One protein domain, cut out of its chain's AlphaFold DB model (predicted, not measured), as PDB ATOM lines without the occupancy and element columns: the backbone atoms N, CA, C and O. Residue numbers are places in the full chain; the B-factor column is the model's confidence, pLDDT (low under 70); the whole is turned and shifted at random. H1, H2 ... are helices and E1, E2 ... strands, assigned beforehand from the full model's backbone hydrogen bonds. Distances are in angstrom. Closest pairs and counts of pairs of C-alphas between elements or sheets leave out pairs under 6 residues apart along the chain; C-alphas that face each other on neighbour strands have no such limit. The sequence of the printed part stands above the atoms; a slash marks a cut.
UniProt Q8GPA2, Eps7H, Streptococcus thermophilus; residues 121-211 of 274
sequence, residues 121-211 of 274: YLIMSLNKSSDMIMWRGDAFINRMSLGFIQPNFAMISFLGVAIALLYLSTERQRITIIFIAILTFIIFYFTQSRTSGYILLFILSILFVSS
ATOM      1  N   TYR A 121      55.296  99.798 309.388       96.44
ATOM      2  CA  TYR A 121      54.208  99.290 308.547       96.44
ATOM      3  C   TYR A 121      53.720  97.913 309.018       96.44
ATOM      4  O   TYR A 121      52.516  97.702 309.178       96.44
ATOM      5  N   LEU A 122      54.640  96.982 309.283       94.88
ATOM      6  CA  LEU A 122      54.296  95.613 309.675       94.88
ATOM      7  C   LEU A 122      53.664  95.548 311.074       94.88
ATOM      8  O   LEU A 122      52.625  94.909 311.234       94.88
ATOM      9  N   ILE A 123      54.264  96.227 312.058       96.19
ATOM     10  CA  ILE A 123      53.892  96.127 313.480       96.19
ATOM     11  C   ILE A 123      52.773  97.111 313.841       96.19
ATOM     12  O   ILE A 123      51.809  96.737 314.503       96.19
ATOM     13  N   MET A 124      52.883  98.368 313.402       93.81
ATOM     14  CA  MET A 124      51.982  99.457 313.808       93.81
ATOM     15  C   MET A 124      50.968  99.840 312.728       93.81
ATOM     16  O   MET A 124      50.198 100.776 312.914       93.81
ATOM     17  N   SER A 125      50.947  99.129 311.596       92.81
ATOM     18  CA  SER A 125      50.050  99.426 310.471       92.81
ATOM     19  C   SER A 125      50.210 100.841 309.898       92.81
ATOM     20  O   SER A 125      49.268 101.382 309.315       92.81
ATOM     21  N   LEU A 126      51.408 101.432 310.029       93.81
ATOM     22  CA  LEU A 126      51.722 102.759 309.495       93.81
ATOM     23  C   LEU A 126      51.392 102.817 307.998       93.81
ATOM     24  O   LEU A 126      51.911 102.015 307.230       93.81
ATOM     25  N   ASN A 127      50.544 103.761 307.583       93.12
ATOM     26  CA  ASN A 127      50.145 103.975 306.185       93.12
ATOM     27  C   ASN A 127      49.630 102.725 305.439       93.12
ATOM     28  O   ASN A 127      49.696 102.675 304.208       93.12
ATOM     29  N   LYS A 128      49.048 101.736 306.136       92.12
ATOM     30  CA  LYS A 128      48.333 100.627 305.467       92.12
ATOM     31  C   LYS A 128      47.129 101.106 304.655       92.12
ATOM     32  O   LYS A 128      46.816 100.526 303.626       92.12
ATOM     33  N   SER A 129      46.495 102.205 305.062       90.44
ATOM     34  CA  SER A 129      45.430 102.859 304.286       90.44
ATOM     35  C   SER A 129      45.904 103.423 302.941       90.44
ATOM     36  O   SER A 129      45.079 103.729 302.088       90.44
ATOM     37  N   SER A 130      47.218 103.576 302.749       90.19
ATOM     38  CA  SER A 130      47.825 104.018 301.488       90.19
ATOM     39  C   SER A 130      48.139 102.856 300.535       90.19
ATOM     40  O   SER A 130      48.675 103.085 299.445       90.19
ATOM     41  N   ASP A 131      47.835 101.614 300.926       90.94
ATOM     42  CA  ASP A 131      47.871 100.467 300.021       90.94
ATOM     43  C   ASP A 131      46.823 100.676 298.919       90.94
ATOM     44  O   ASP A 131      45.698 101.111 299.167       90.94
ATOM     45  N   MET A 132      47.208 100.414 297.671       87.88
ATOM     46  CA  MET A 132      46.379 100.727 296.509       87.88
ATOM     47  C   MET A 132      46.074  99.484 295.694       87.88
ATOM     48  O   MET A 132      46.976  98.738 295.315       87.88
ATOM     49  N   ILE A 133      44.812  99.345 295.300       86.56
ATOM     50  CA  ILE A 133      44.391  98.388 294.284       86.56
ATOM     51  C   ILE A 133      44.266  99.146 292.962       86.56
ATOM     52  O   ILE A 133      43.560 100.147 292.874       86.56
ATOM     53  N   MET A 134      44.978  98.694 291.930       80.94
ATOM     54  CA  MET A 134      44.900  99.278 290.590       80.94
ATOM     55  C   MET A 134      44.392  98.251 289.591       80.94
ATOM     56  O   MET A 134      44.921  97.143 289.523       80.94
ATOM     57  N   TRP A 135      43.436  98.655 288.760       74.44
ATOM     58  CA  TRP A 135      43.075  97.909 287.561       74.44
ATOM     59  C   TRP A 135      44.170  98.082 286.503       74.44
ATOM     60  O   TRP A 135      44.526  99.211 286.148       74.44
ATOM     61  N   ARG A 136      44.759  96.981 286.029       68.75
ATOM     62  CA  ARG A 136      45.790  97.004 284.979       68.75
ATOM     63  C   ARG A 136      45.617  95.813 284.043       68.75
ATOM     64  O   ARG A 136      45.816  94.677 284.460       68.75
ATOM     65  N   GLY A 137      45.352  96.093 282.766       72.19
ATOM     66  CA  GLY A 137      44.976  95.049 281.810       72.19
ATOM     67  C   GLY A 137      43.639  94.448 282.234       72.19
ATOM     68  O   GLY A 137      42.668  95.192 282.333       72.19
ATOM     69  N   ASP A 138      43.656  93.159 282.586       73.19
ATOM     70  CA  ASP A 138      42.465  92.380 282.955       73.19
ATOM     71  C   ASP A 138      42.425  91.969 284.440       73.19
ATOM     72  O   ASP A 138      41.593  91.157 284.840       73.19
ATOM     73  N   ALA A 139      43.338  92.482 285.275       76.19
ATOM     74  CA  ALA A 139      43.431  92.089 286.680       76.19
ATOM     75  C   ALA A 139      43.596  93.276 287.636       76.19
ATOM     76  O   ALA A 139      44.236  94.292 287.334       76.19
ATOM     77  N   PHE A 140      43.065  93.100 288.848       83.06
ATOM     78  CA  PHE A 140      43.364  93.961 289.983       83.06
ATOM     79  C   PHE A 140      44.737  93.610 290.554       83.06
ATOM     80  O   PHE A 140      44.993  92.482 290.969       83.06
ATOM     81  N   ILE A 141      45.624  94.600 290.599       85.00
ATOM     82  CA  ILE A 141      46.954  94.469 291.185       85.00
ATOM     83  C   ILE A 141      46.968  95.224 292.508       85.00
ATOM     84  O   ILE A 141      46.796  96.446 292.530       85.00
ATOM     85  N   ASN A 142      47.206  94.495 293.597       88.19
ATOM     86  CA  ASN A 142      47.419  95.085 294.912       88.19
ATOM     87  C   ASN A 142      48.855  95.615 295.028       88.19
ATOM     88  O   ASN A 142      49.812  94.956 294.613       88.19
ATOM     89  N   ARG A 143      49.003  96.823 295.564       90.19
ATOM     90  CA  ARG A 143      50.270  97.538 295.700       90.19
ATOM     91  C   ARG A 143      50.428  97.993 297.139       90.19
ATOM     92  O   ARG A 143      49.735  98.911 297.574       90.19
ATOM     93  N   MET A 144      51.381  97.393 297.838       92.31
ATOM     94  CA  MET A 144      51.683  97.758 299.217       92.31
ATOM     95  C   MET A 144      52.518  99.035 299.264       92.31
ATOM     96  O   MET A 144      53.481  99.204 298.508       92.31
ATOM     97  N   SER A 145      52.146  99.930 300.169       92.25
ATOM     98  CA  SER A 145      52.804 101.204 300.424       92.25
ATOM     99  C   SER A 145      54.118 101.033 301.189       92.25
ATOM    100  O   SER A 145      55.012 101.867 301.055       92.25
ATOM    101  N   LEU A 146      54.243  99.939 301.955       94.25
ATOM    102  CA  LEU A 146      55.373  99.620 302.837       94.25
ATOM    103  C   LEU A 146      55.684 100.729 303.858       94.25
ATOM    104  O   LEU A 146      56.840 100.936 304.221       94.25
ATOM    105  N   GLY A 147      54.655 101.449 304.310       93.88
ATOM    106  CA  GLY A 147      54.771 102.506 305.318       93.88
ATOM    107  C   GLY A 147      54.906 103.910 304.741       93.88
ATOM    108  O   GLY A 147      54.936 104.880 305.495       93.88
ATOM    109  N   PHE A 148      54.942 104.046 303.417       95.75
ATOM    110  CA  PHE A 148      54.967 105.333 302.726       95.75
ATOM    111  C   PHE A 148      53.554 105.791 302.341       95.75
ATOM    112  O   PHE A 148      52.638 104.983 302.250       95.75
ATOM    113  N   ILE A 149      53.373 107.078 302.034       94.00
ATOM    114  CA  ILE A 149      52.083 107.603 301.535       94.00
ATOM    115  C   ILE A 149      51.754 107.056 300.134       94.00
ATOM    116  O   ILE A 149      50.611 107.073 299.689       94.00
ATOM    117  N   GLN A 150      52.759 106.568 299.399       90.06
ATOM    118  CA  GLN A 150      52.569 105.996 298.071       90.06
ATOM    119  C   GLN A 150      53.501 104.791 297.847       90.06
ATOM    120  O   GLN A 150      54.702 104.913 298.098       90.06
ATOM    121  N   PRO A 151      53.026 103.677 297.248       88.94
ATOM    122  CA  PRO A 151      53.845 102.504 296.905       88.94
ATOM    123  C   PRO A 151      55.087 102.803 296.057       88.94
ATOM    124  O   PRO A 151      56.071 102.070 296.099       88.94
ATOM    125  N   ASN A 152      55.072 103.882 295.266       89.75
ATOM    126  CA  ASN A 152      56.230 104.275 294.460       89.75
ATOM    127  C   ASN A 152      57.392 104.804 295.318       89.75
ATOM    128  O   ASN A 152      58.550 104.633 294.929       89.75
ATOM    129  N   PHE A 153      57.100 105.439 296.459       91.50
ATOM    130  CA  PHE A 153      58.124 106.049 297.305       91.50
ATOM    131  C   PHE A 153      59.039 105.007 297.928       91.50
ATOM    132  O   PHE A 153      60.245 105.219 297.926       91.50
ATOM    133  N   ALA A 154      58.519 103.839 298.315       92.75
ATOM    134  CA  ALA A 154      59.344 102.738 298.805       92.75
ATOM    135  C   ALA A 154      60.471 102.372 297.821       92.75
ATOM    136  O   ALA A 154      61.638 102.271 298.200       92.75
ATOM    137  N   MET A 155      60.152 102.250 296.530       91.56
ATOM    138  CA  MET A 155      61.154 101.918 295.512       91.56
ATOM    139  C   MET A 155      62.115 103.070 295.195       91.56
ATOM    140  O   MET A 155      63.275 102.818 294.877       91.56
ATOM    141  N   ILE A 156      61.668 104.327 295.278       90.56
ATOM    142  CA  ILE A 156      62.543 105.501 295.100       90.56
ATOM    143  C   ILE A 156      63.513 105.631 296.284       90.56
ATOM    144  O   ILE A 156      64.713 105.815 296.088       90.56
ATOM    145  N   SER A 157      63.021 105.454 297.507       93.12
ATOM    146  CA  SER A 157      63.842 105.450 298.717       93.12
ATOM    147  C   SER A 157      64.861 104.304 298.698       93.12
ATOM    148  O   SER A 157      66.037 104.516 299.004       93.12
ATOM    149  N   PHE A 158      64.459 103.113 298.238       94.44
ATOM    150  CA  PHE A 158      65.381 101.992 298.050       94.44
ATOM    151  C   PHE A 158      66.432 102.252 296.958       94.44
ATOM    152  O   PHE A 158      67.598 101.905 297.140       94.44
ATOM    153  N   LEU A 159      66.062 102.911 295.853       91.81
ATOM    154  CA  LEU A 159      67.007 103.317 294.807       91.81
ATOM    155  C   LEU A 159      68.142 104.185 295.379       91.81
ATOM    156  O   LEU A 159      69.308 103.954 295.055       91.81
ATOM    157  N   GLY A 160      67.826 105.131 296.272       91.69
ATOM    158  CA  GLY A 160      68.833 105.939 296.969       91.69
ATOM    159  C   GLY A 160      69.813 105.087 297.786       91.69
ATOM    160  O   GLY A 160      71.033 105.247 297.665       91.69
ATOM    161  N   VAL A 161      69.297 104.125 298.558       94.69
ATOM    162  CA  VAL A 161      70.108 103.169 299.340       94.69
ATOM    163  C   VAL A 161      71.000 102.323 298.426       94.69
ATOM    164  O   VAL A 161      72.198 102.181 298.686       94.69
ATOM    165  N   ALA A 162      70.441 101.802 297.332       93.19
ATOM    166  CA  ALA A 162      71.148 100.978 296.358       93.19
ATOM    167  C   ALA A 162      72.314 101.730 295.700       93.19
ATOM    168  O   ALA A 162      73.432 101.214 295.655       93.19
ATOM    169  N   ILE A 163      72.090 102.967 295.241       90.44
ATOM    170  CA  ILE A 163      73.136 103.807 294.638       90.44
ATOM    171  C   ILE A 163      74.258 104.081 295.646       90.44
ATOM    172  O   ILE A 163      75.438 103.973 295.304       90.44
ATOM    173  N   ALA A 164      73.914 104.389 296.899       92.50
ATOM    174  CA  ALA A 164      74.908 104.635 297.937       92.50
ATOM    175  C   ALA A 164      75.745 103.384 298.251       92.50
ATOM    176  O   ALA A 164      76.969 103.475 298.374       92.50
ATOM    177  N   LEU A 165      75.115 102.207 298.313       93.31
ATOM    178  CA  LEU A 165      75.814 100.941 298.521       93.31
ATOM    179  C   LEU A 165      76.740 100.594 297.348       93.31
ATOM    180  O   LEU A 165      77.875 100.167 297.577       93.31
ATOM    181  N   LEU A 166      76.292 100.810 296.105       90.19
ATOM    182  CA  LEU A 166      77.118 100.626 294.906       90.19
ATOM    183  C   LEU A 166      78.340 101.542 294.920       90.19
ATOM    184  O   LEU A 166      79.442 101.085 294.632       90.19
ATOM    185  N   TYR A 167      78.165 102.810 295.300       89.12
ATOM    186  CA  TYR A 167      79.266 103.766 295.404       89.12
ATOM    187  C   TYR A 167      80.310 103.344 296.452       89.12
ATOM    188  O   TYR A 167      81.514 103.485 296.235       89.12
ATOM    189  N   LEU A 168      79.866 102.814 297.595       90.50
ATOM    190  CA  LEU A 168      80.754 102.372 298.676       90.50
ATOM    191  C   LEU A 168      81.440 101.026 298.379       90.50
ATOM    192  O   LEU A 168      82.529 100.767 298.902       90.50
ATOM    193  N   SER A 169      80.833 100.183 297.542       86.00
ATOM    194  CA  SER A 169      81.294  98.824 297.240       86.00
ATOM    195  C   SER A 169      82.266  98.794 296.060       86.00
ATOM    196  O   SER A 169      81.867  98.621 294.911       86.00
ATOM    197  N   THR A 170      83.561  98.919 296.345       74.56
ATOM    198  CA  THR A 170      84.612  98.941 295.309       74.56
ATOM    199  C   THR A 170      85.222  97.569 295.021       74.56
ATOM    200  O   THR A 170      85.474  97.255 293.863       74.56
ATOM    201  N   GLU A 171      85.415  96.719 296.032       72.19
ATOM    202  CA  GLU A 171      86.126  95.438 295.858       72.19
ATOM    203  C   GLU A 171      85.224  94.271 295.432       72.19
ATOM    204  O   GLU A 171      85.638  93.401 294.672       72.19
ATOM    205  N   ARG A 172      83.966  94.244 295.890       80.25
ATOM    206  CA  ARG A 172      83.015  93.138 295.646       80.25
ATOM    207  C   ARG A 172      81.794  93.573 294.841       80.25
ATOM    208  O   ARG A 172      80.694  93.067 295.043       80.25
ATOM    209  N   GLN A 173      81.996  94.497 293.903       81.69
ATOM    210  CA  GLN A 173      80.917  95.177 293.182       81.69
ATOM    211  C   GLN A 173      79.901  94.210 292.546       81.69
ATOM    212  O   GLN A 173      78.705  94.461 292.619       81.69
ATOM    213  N   ARG A 174      80.336  93.073 291.983       83.88
ATOM    214  CA  ARG A 174      79.426  92.068 291.390       83.88
ATOM    215  C   ARG A 174      78.504  91.404 292.412       83.88
ATOM    216  O   ARG A 174      77.321  91.245 292.137       83.88
ATOM    217  N   ILE A 175      79.038  91.042 293.577       87.62
ATOM    218  CA  ILE A 175      78.253  90.445 294.665       87.62
ATOM    219  C   ILE A 175      77.254  91.482 295.182       87.62
ATOM    220  O   ILE A 175      76.079  91.171 295.344       87.62
ATOM    221  N   THR A 176      77.695  92.734 295.348       89.38
ATOM    222  CA  THR A 176      76.814  93.845 295.719       89.38
ATOM    223  C   THR A 176      75.695  94.052 294.695       89.38
ATOM    224  O   THR A 176      74.547  94.230 295.086       89.38
ATOM    225  N   ILE A 177      75.993  93.996 293.392       89.56
ATOM    226  CA  ILE A 177      74.987  94.123 292.325       89.56
ATOM    227  C   ILE A 177      73.941  93.008 292.421       89.56
ATOM    228  O   ILE A 177      72.749  93.303 292.386       89.56
ATOM    229  N   ILE A 178      74.371  91.752 292.580       90.81
ATOM    230  CA  ILE A 178      73.460  90.606 292.729       90.81
ATOM    231  C   ILE A 178      72.586  90.778 293.976       90.81
ATOM    232  O   ILE A 178      71.370  90.622 293.904       90.81
ATOM    233  N   PHE A 179      73.185  91.165 295.103       92.62
ATOM    234  CA  PHE A 179      72.463  91.421 296.346       92.62
ATOM    235  C   PHE A 179      71.391  92.512 296.185       92.62
ATOM    236  O   PHE A 179      70.238  92.310 296.565       92.62
ATOM    237  N   ILE A 180      71.737  93.643 295.561       93.31
ATOM    238  CA  ILE A 180      70.780  94.723 295.291       93.31
ATOM    239  C   ILE A 180      69.687  94.250 294.330       93.31
ATOM    240  O   ILE A 180      68.526  94.597 294.537       93.31
ATOM    241  N   ALA A 181      70.013  93.453 293.310       92.38
ATOM    242  CA  ALA A 181      69.020  92.919 292.380       92.38
ATOM    243  C   ALA A 181      67.989  92.037 293.104       92.38
ATOM    244  O   ALA A 181      66.791  92.225 292.906       92.38
ATOM    245  N   ILE A 182      68.431  91.148 294.001       93.69
ATOM    246  CA  ILE A 182      67.532  90.311 294.814       93.69
ATOM    247  C   ILE A 182      66.601  91.185 295.664       93.69
ATOM    248  O   ILE A 182      65.384  91.017 295.615       93.69
ATOM    249  N   LEU A 183      67.148  92.166 296.390       93.69
ATOM    250  CA  LEU A 183      66.338  93.093 297.190       93.69
ATOM    251  C   LEU A 183      65.366  93.914 296.330       93.69
ATOM    252  O   LEU A 183      64.224  94.136 296.730       93.69
ATOM    253  N   THR A 184      65.794  94.315 295.131       93.06
ATOM    254  CA  THR A 184      64.949  95.012 294.152       93.06
ATOM    255  C   THR A 184      63.748  94.155 293.776       93.06
ATOM    256  O   THR A 184      62.631  94.661 293.791       93.06
ATOM    257  N   PHE A 185      63.947  92.864 293.484       91.94
ATOM    258  CA  PHE A 185      62.848  91.946 293.174       91.94
ATOM    259  C   PHE A 185      61.882  91.777 294.349       91.94
ATOM    260  O   PHE A 185      60.671  91.809 294.136       91.94
ATOM    261  N   ILE A 186      62.396  91.668 295.579       92.62
ATOM    262  CA  ILE A 186      61.566  91.555 296.787       92.62
ATOM    263  C   ILE A 186      60.684  92.798 296.957       92.62
ATOM    264  O   ILE A 186      59.469  92.683 297.095       92.62
ATOM    265  N   ILE A 187      61.258  94.002 296.902       92.62
ATOM    266  CA  ILE A 187      60.480  95.239 297.087       92.62
ATOM    267  C   ILE A 187      59.542  95.470 295.894       92.62
ATOM    268  O   ILE A 187      58.409  95.930 296.062       92.62
ATOM    269  N   PHE A 188      59.975  95.122 294.681       90.81
ATOM    270  CA  PHE A 188      59.148  95.207 293.481       90.81
ATOM    271  C   PHE A 188      57.918  94.298 293.561       90.81
ATOM    272  O   PHE A 188      56.836  94.734 293.169       90.81
ATOM    273  N   TYR A 189      58.056  93.087 294.109       90.44
ATOM    274  CA  TYR A 189      56.943  92.158 294.307       90.44
ATOM    275  C   TYR A 189      55.798  92.802 295.107       90.44
ATOM    276  O   TYR A 189      54.644  92.728 294.686       90.44
ATOM    277  N   PHE A 190      56.126  93.514 296.191       90.50
ATOM    278  CA  PHE A 190      55.142  94.185 297.047       90.50
ATOM    279  C   PHE A 190      54.614  95.508 296.469       90.50
ATOM    280  O   PHE A 190      53.423  95.803 296.560       90.50
ATOM    281  N   THR A 191      55.482  96.328 295.873       89.94
ATOM    282  CA  THR A 191      55.134  97.710 295.468       89.94
ATOM    283  C   THR A 191      54.613  97.825 294.033       89.94
ATOM    284  O   THR A 191      53.925  98.797 293.681       89.94
ATOM    285  N   GLN A 192      54.974  96.867 293.168       84.88
ATOM    286  CA  GLN A 192      54.649  96.826 291.736       84.88
ATOM    287  C   GLN A 192      54.987  98.142 290.996       84.88
ATOM    288  O   GLN A 192      54.288  98.572 290.064       84.88
ATOM    289  N   SER A 193      56.053  98.825 291.438       82.88
ATOM    290  CA  SER A 193      56.523 100.094 290.868       82.88
ATOM    291  C   SER A 193      57.439  99.855 289.665       82.88
ATOM    292  O   SER A 193      58.658  99.737 289.788       82.88
ATOM    293  N   ARG A 194      56.826  99.780 288.477       76.12
ATOM    294  CA  ARG A 194      57.491  99.489 287.192       76.12
ATOM    295  C   ARG A 194      58.603 100.475 286.846       76.12
ATOM    296  O   ARG A 194      59.677 100.051 286.448       76.12
ATOM    297  N   THR A 195      58.376 101.773 287.025       78.88
ATOM    298  CA  THR A 195      59.339 102.806 286.612       78.88
ATOM    299  C   THR A 195      60.655 102.686 287.375       78.88
ATOM    300  O   THR A 195      61.695 102.443 286.772       78.88
ATOM    301  N   SER A 196      60.619 102.792 288.702       75.81
ATOM    302  CA  SER A 196      61.818 102.708 289.539       75.81
ATOM    303  C   SER A 196      62.436 101.308 289.547       75.81
ATOM    304  O   SER A 196      63.659 101.200 289.509       75.81
ATOM    305  N   GLY A 197      61.623 100.245 289.520       81.12
ATOM    306  CA  GLY A 197      62.110  98.864 289.455       81.12
ATOM    307  C   GLY A 197      62.868  98.552 288.167       81.12
ATOM    308  O   GLY A 197      63.999  98.074 288.226       81.12
ATOM    309  N   TYR A 198      62.294  98.871 287.003       82.94
ATOM    310  CA  TYR A 198      62.947  98.607 285.719       82.94
ATOM    311  C   TYR A 198      64.178  99.487 285.505       82.94
ATOM    312  O   TYR A 198      65.191  98.982 285.028       82.94
ATOM    313  N   ILE A 199      64.134 100.764 285.909       83.44
ATOM    314  CA  ILE A 199      65.305 101.651 285.840       83.44
ATOM    315  C   ILE A 199      66.451 101.089 286.687       83.44
ATOM    316  O   ILE A 199      67.583 101.015 286.208       83.44
ATOM    317  N   LEU A 200      66.174 100.658 287.922       84.06
ATOM    318  CA  LEU A 200      67.203 100.100 288.798       84.06
ATOM    319  C   LEU A 200      67.788  98.806 288.223       84.06
ATOM    320  O   LEU A 200      69.008  98.685 288.135       84.06
ATOM    321  N   LEU A 201      66.948  97.874 287.767       86.56
ATOM    322  CA  LEU A 201      67.419  96.637 287.138       86.56
ATOM    323  C   LEU A 201      68.264  96.919 285.890       86.56
ATOM    324  O   LEU A 201      69.336  96.342 285.747       86.56
ATOM    325  N   PHE A 202      67.845  97.858 285.040       84.44
ATOM    326  CA  PHE A 202      68.600  98.260 283.855       84.44
ATOM    327  C   PHE A 202      69.986  98.821 284.210       84.44
ATOM    328  O   PHE A 202      70.993  98.404 283.633       84.44
ATOM    329  N   ILE A 203      70.061  99.711 285.208       83.38
ATOM    330  CA  ILE A 203      71.333 100.248 285.715       83.38
ATOM    331  C   ILE A 203      72.221  99.112 286.243       83.38
ATOM    332  O   ILE A 203      73.407  99.052 285.914       83.38
ATOM    333  N   LEU A 204      71.662  98.189 287.031       85.69
ATOM    334  CA  LEU A 204      72.397  97.043 287.568       85.69
ATOM    335  C   LEU A 204      72.921  96.130 286.456       85.69
ATOM    336  O   LEU A 204      74.075  95.711 286.530       85.69
ATOM    337  N   SER A 205      72.134  95.867 285.410       82.81
ATOM    338  CA  SER A 205      72.559  95.074 284.251       82.81
ATOM    339  C   SER A 205      73.735  95.723 283.517       82.81
ATOM    340  O   SER A 205      74.730  95.048 283.247       82.81
ATOM    341  N   ILE A 206      73.675  97.037 283.260       83.31
ATOM    342  CA  ILE A 206      74.790  97.777 282.643       83.31
ATOM    343  C   ILE A 206      76.045  97.663 283.507       83.31
ATOM    344  O   ILE A 206      77.124  97.361 282.991       83.31
ATOM    345  N   LEU A 207      75.922  97.881 284.818       80.75
ATOM    346  CA  LEU A 207      77.052  97.825 285.746       80.75
ATOM    347  C   LEU A 207      77.624  96.409 285.884       80.75
ATOM    348  O   LEU A 207      78.843  96.250 285.988       80.75
ATOM    349  N   PHE A 208      76.776  95.381 285.837       81.50
ATOM    350  CA  PHE A 208      77.187  93.982 285.899       81.50
ATOM    351  C   PHE A 208      78.070  93.604 284.704       81.50
ATOM    352  O   PHE A 208      79.142  93.018 284.881       81.50
ATOM    353  N   VAL A 209      77.661  94.008 283.496       80.56
ATOM    354  CA  VAL A 209      78.417  93.779 282.254       80.56
ATOM    355  C   VAL A 209      79.671  94.662 282.199       80.56
ATOM    356  O   VAL A 209      80.753  94.197 281.836       80.56
ATOM    357  N   SER A 210      79.563  95.922 282.629       71.25
ATOM    358  CA  SER A 210      80.636  96.925 282.533       71.25
ATOM    359  C   SER A 210      81.709  96.810 283.620       71.25
ATOM    360  O   SER A 210      82.750  97.465 283.517       71.25
ATOM    361  N   SER A 211      81.512  95.945 284.626       58.81
ATOM    362  CA  SER A 211      82.339  95.833 285.843       58.81
ATOM    363  C   SER A 211      83.844  95.598 285.608       58.81
ATOM    364  O   SER A 211      84.612  95.616 286.566       58.81
TER     365      SER A 211
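This is residues 121 to 211 of the 274 residues of the protein "Eps7H" of Streptococcus thermophilus (UniProt Q8GPA2). Three long helices, H2, H3 and H4, lie side by side as an up-and-down bundle, their centres making a triangle, and a narrow hairpin of two strands, E1 and E2, crosses one end of it like the bar of a T. The short H1 lies toward the other end of that bar, away from the bundle. The printed part has 91 residues, with four named helices and two named strands in the order H1, E1, E2, H2, H3, H4; the sheet, E1 - E2, is antiparallel, and the class is mostly helix. The whole is only just compact, close to loose, with a radius of gyration of the C-alphas of 14.6 A, and its outline is flat, 42 by 33 by 15 A.

Start at the sheet, where E1, residues 132 to 136, and E2, residues 139 to 143, form an antiparallel hairpin with 148 degrees between their directions. Look there for N 134 and O 141 at 3.0 A, and N 141 and O 134 at 2.8 A, both within hydrogen-bond range. From Arg 143 of E2, the closest C-alpha of H3, residues 173 to 191, is that of Thr 191, 4.9 A away. H3 touches H2, residues 151 to 168, at a shallow tilt of 7 degrees, opposite ways; their closest C-alphas, those of Pro 151 and Thr 191, are 5.2 A apart. H3 also touches H4, residues 194 to 210, at a shallow tilt of 13 degrees, opposite ways, closest at the C-alphas of Ile 177 and Leu 204, 6.2 A. Each of these two pairs is a helical hairpin. H2 touches H4 with residues 152 to 159 alone, at a shallow tilt of 18 degrees, the same way; the C-alphas of Met 155 and Ser 196 come closest, at 6.1 A. H1, residues 121 to 124, is apart from E2, H2, H3 and H4. Every O i to N i+4 pair is within hydrogen-bond range in H4, 13 of 14 in H2 and 14 of 15 in H3; H1 is too short for such a pair, and its one O i to N i+3 pair is not within range.

Find C-alpha 132 at (46.379, 100.727, 296.509), where E1 begins; it is 12.1 A long, and E2 12.6 A. From C-alpha 151 at (53.845, 102.504, 296.905), H2 runs 27.0 A. H3 is 26.0 A long, and H4 runs 23.7 A to C-alpha 210 at (80.636, 96.925, 282.533). H1 measures 5.7 A.

The C-alphas farthest apart are those of Asp 138 and Glu 171, at 45.6 A. The printed part has no cut, and no link is long. The mean pLDDT of the printed part is 87.2; look for values under 70 at residues 136 and 211.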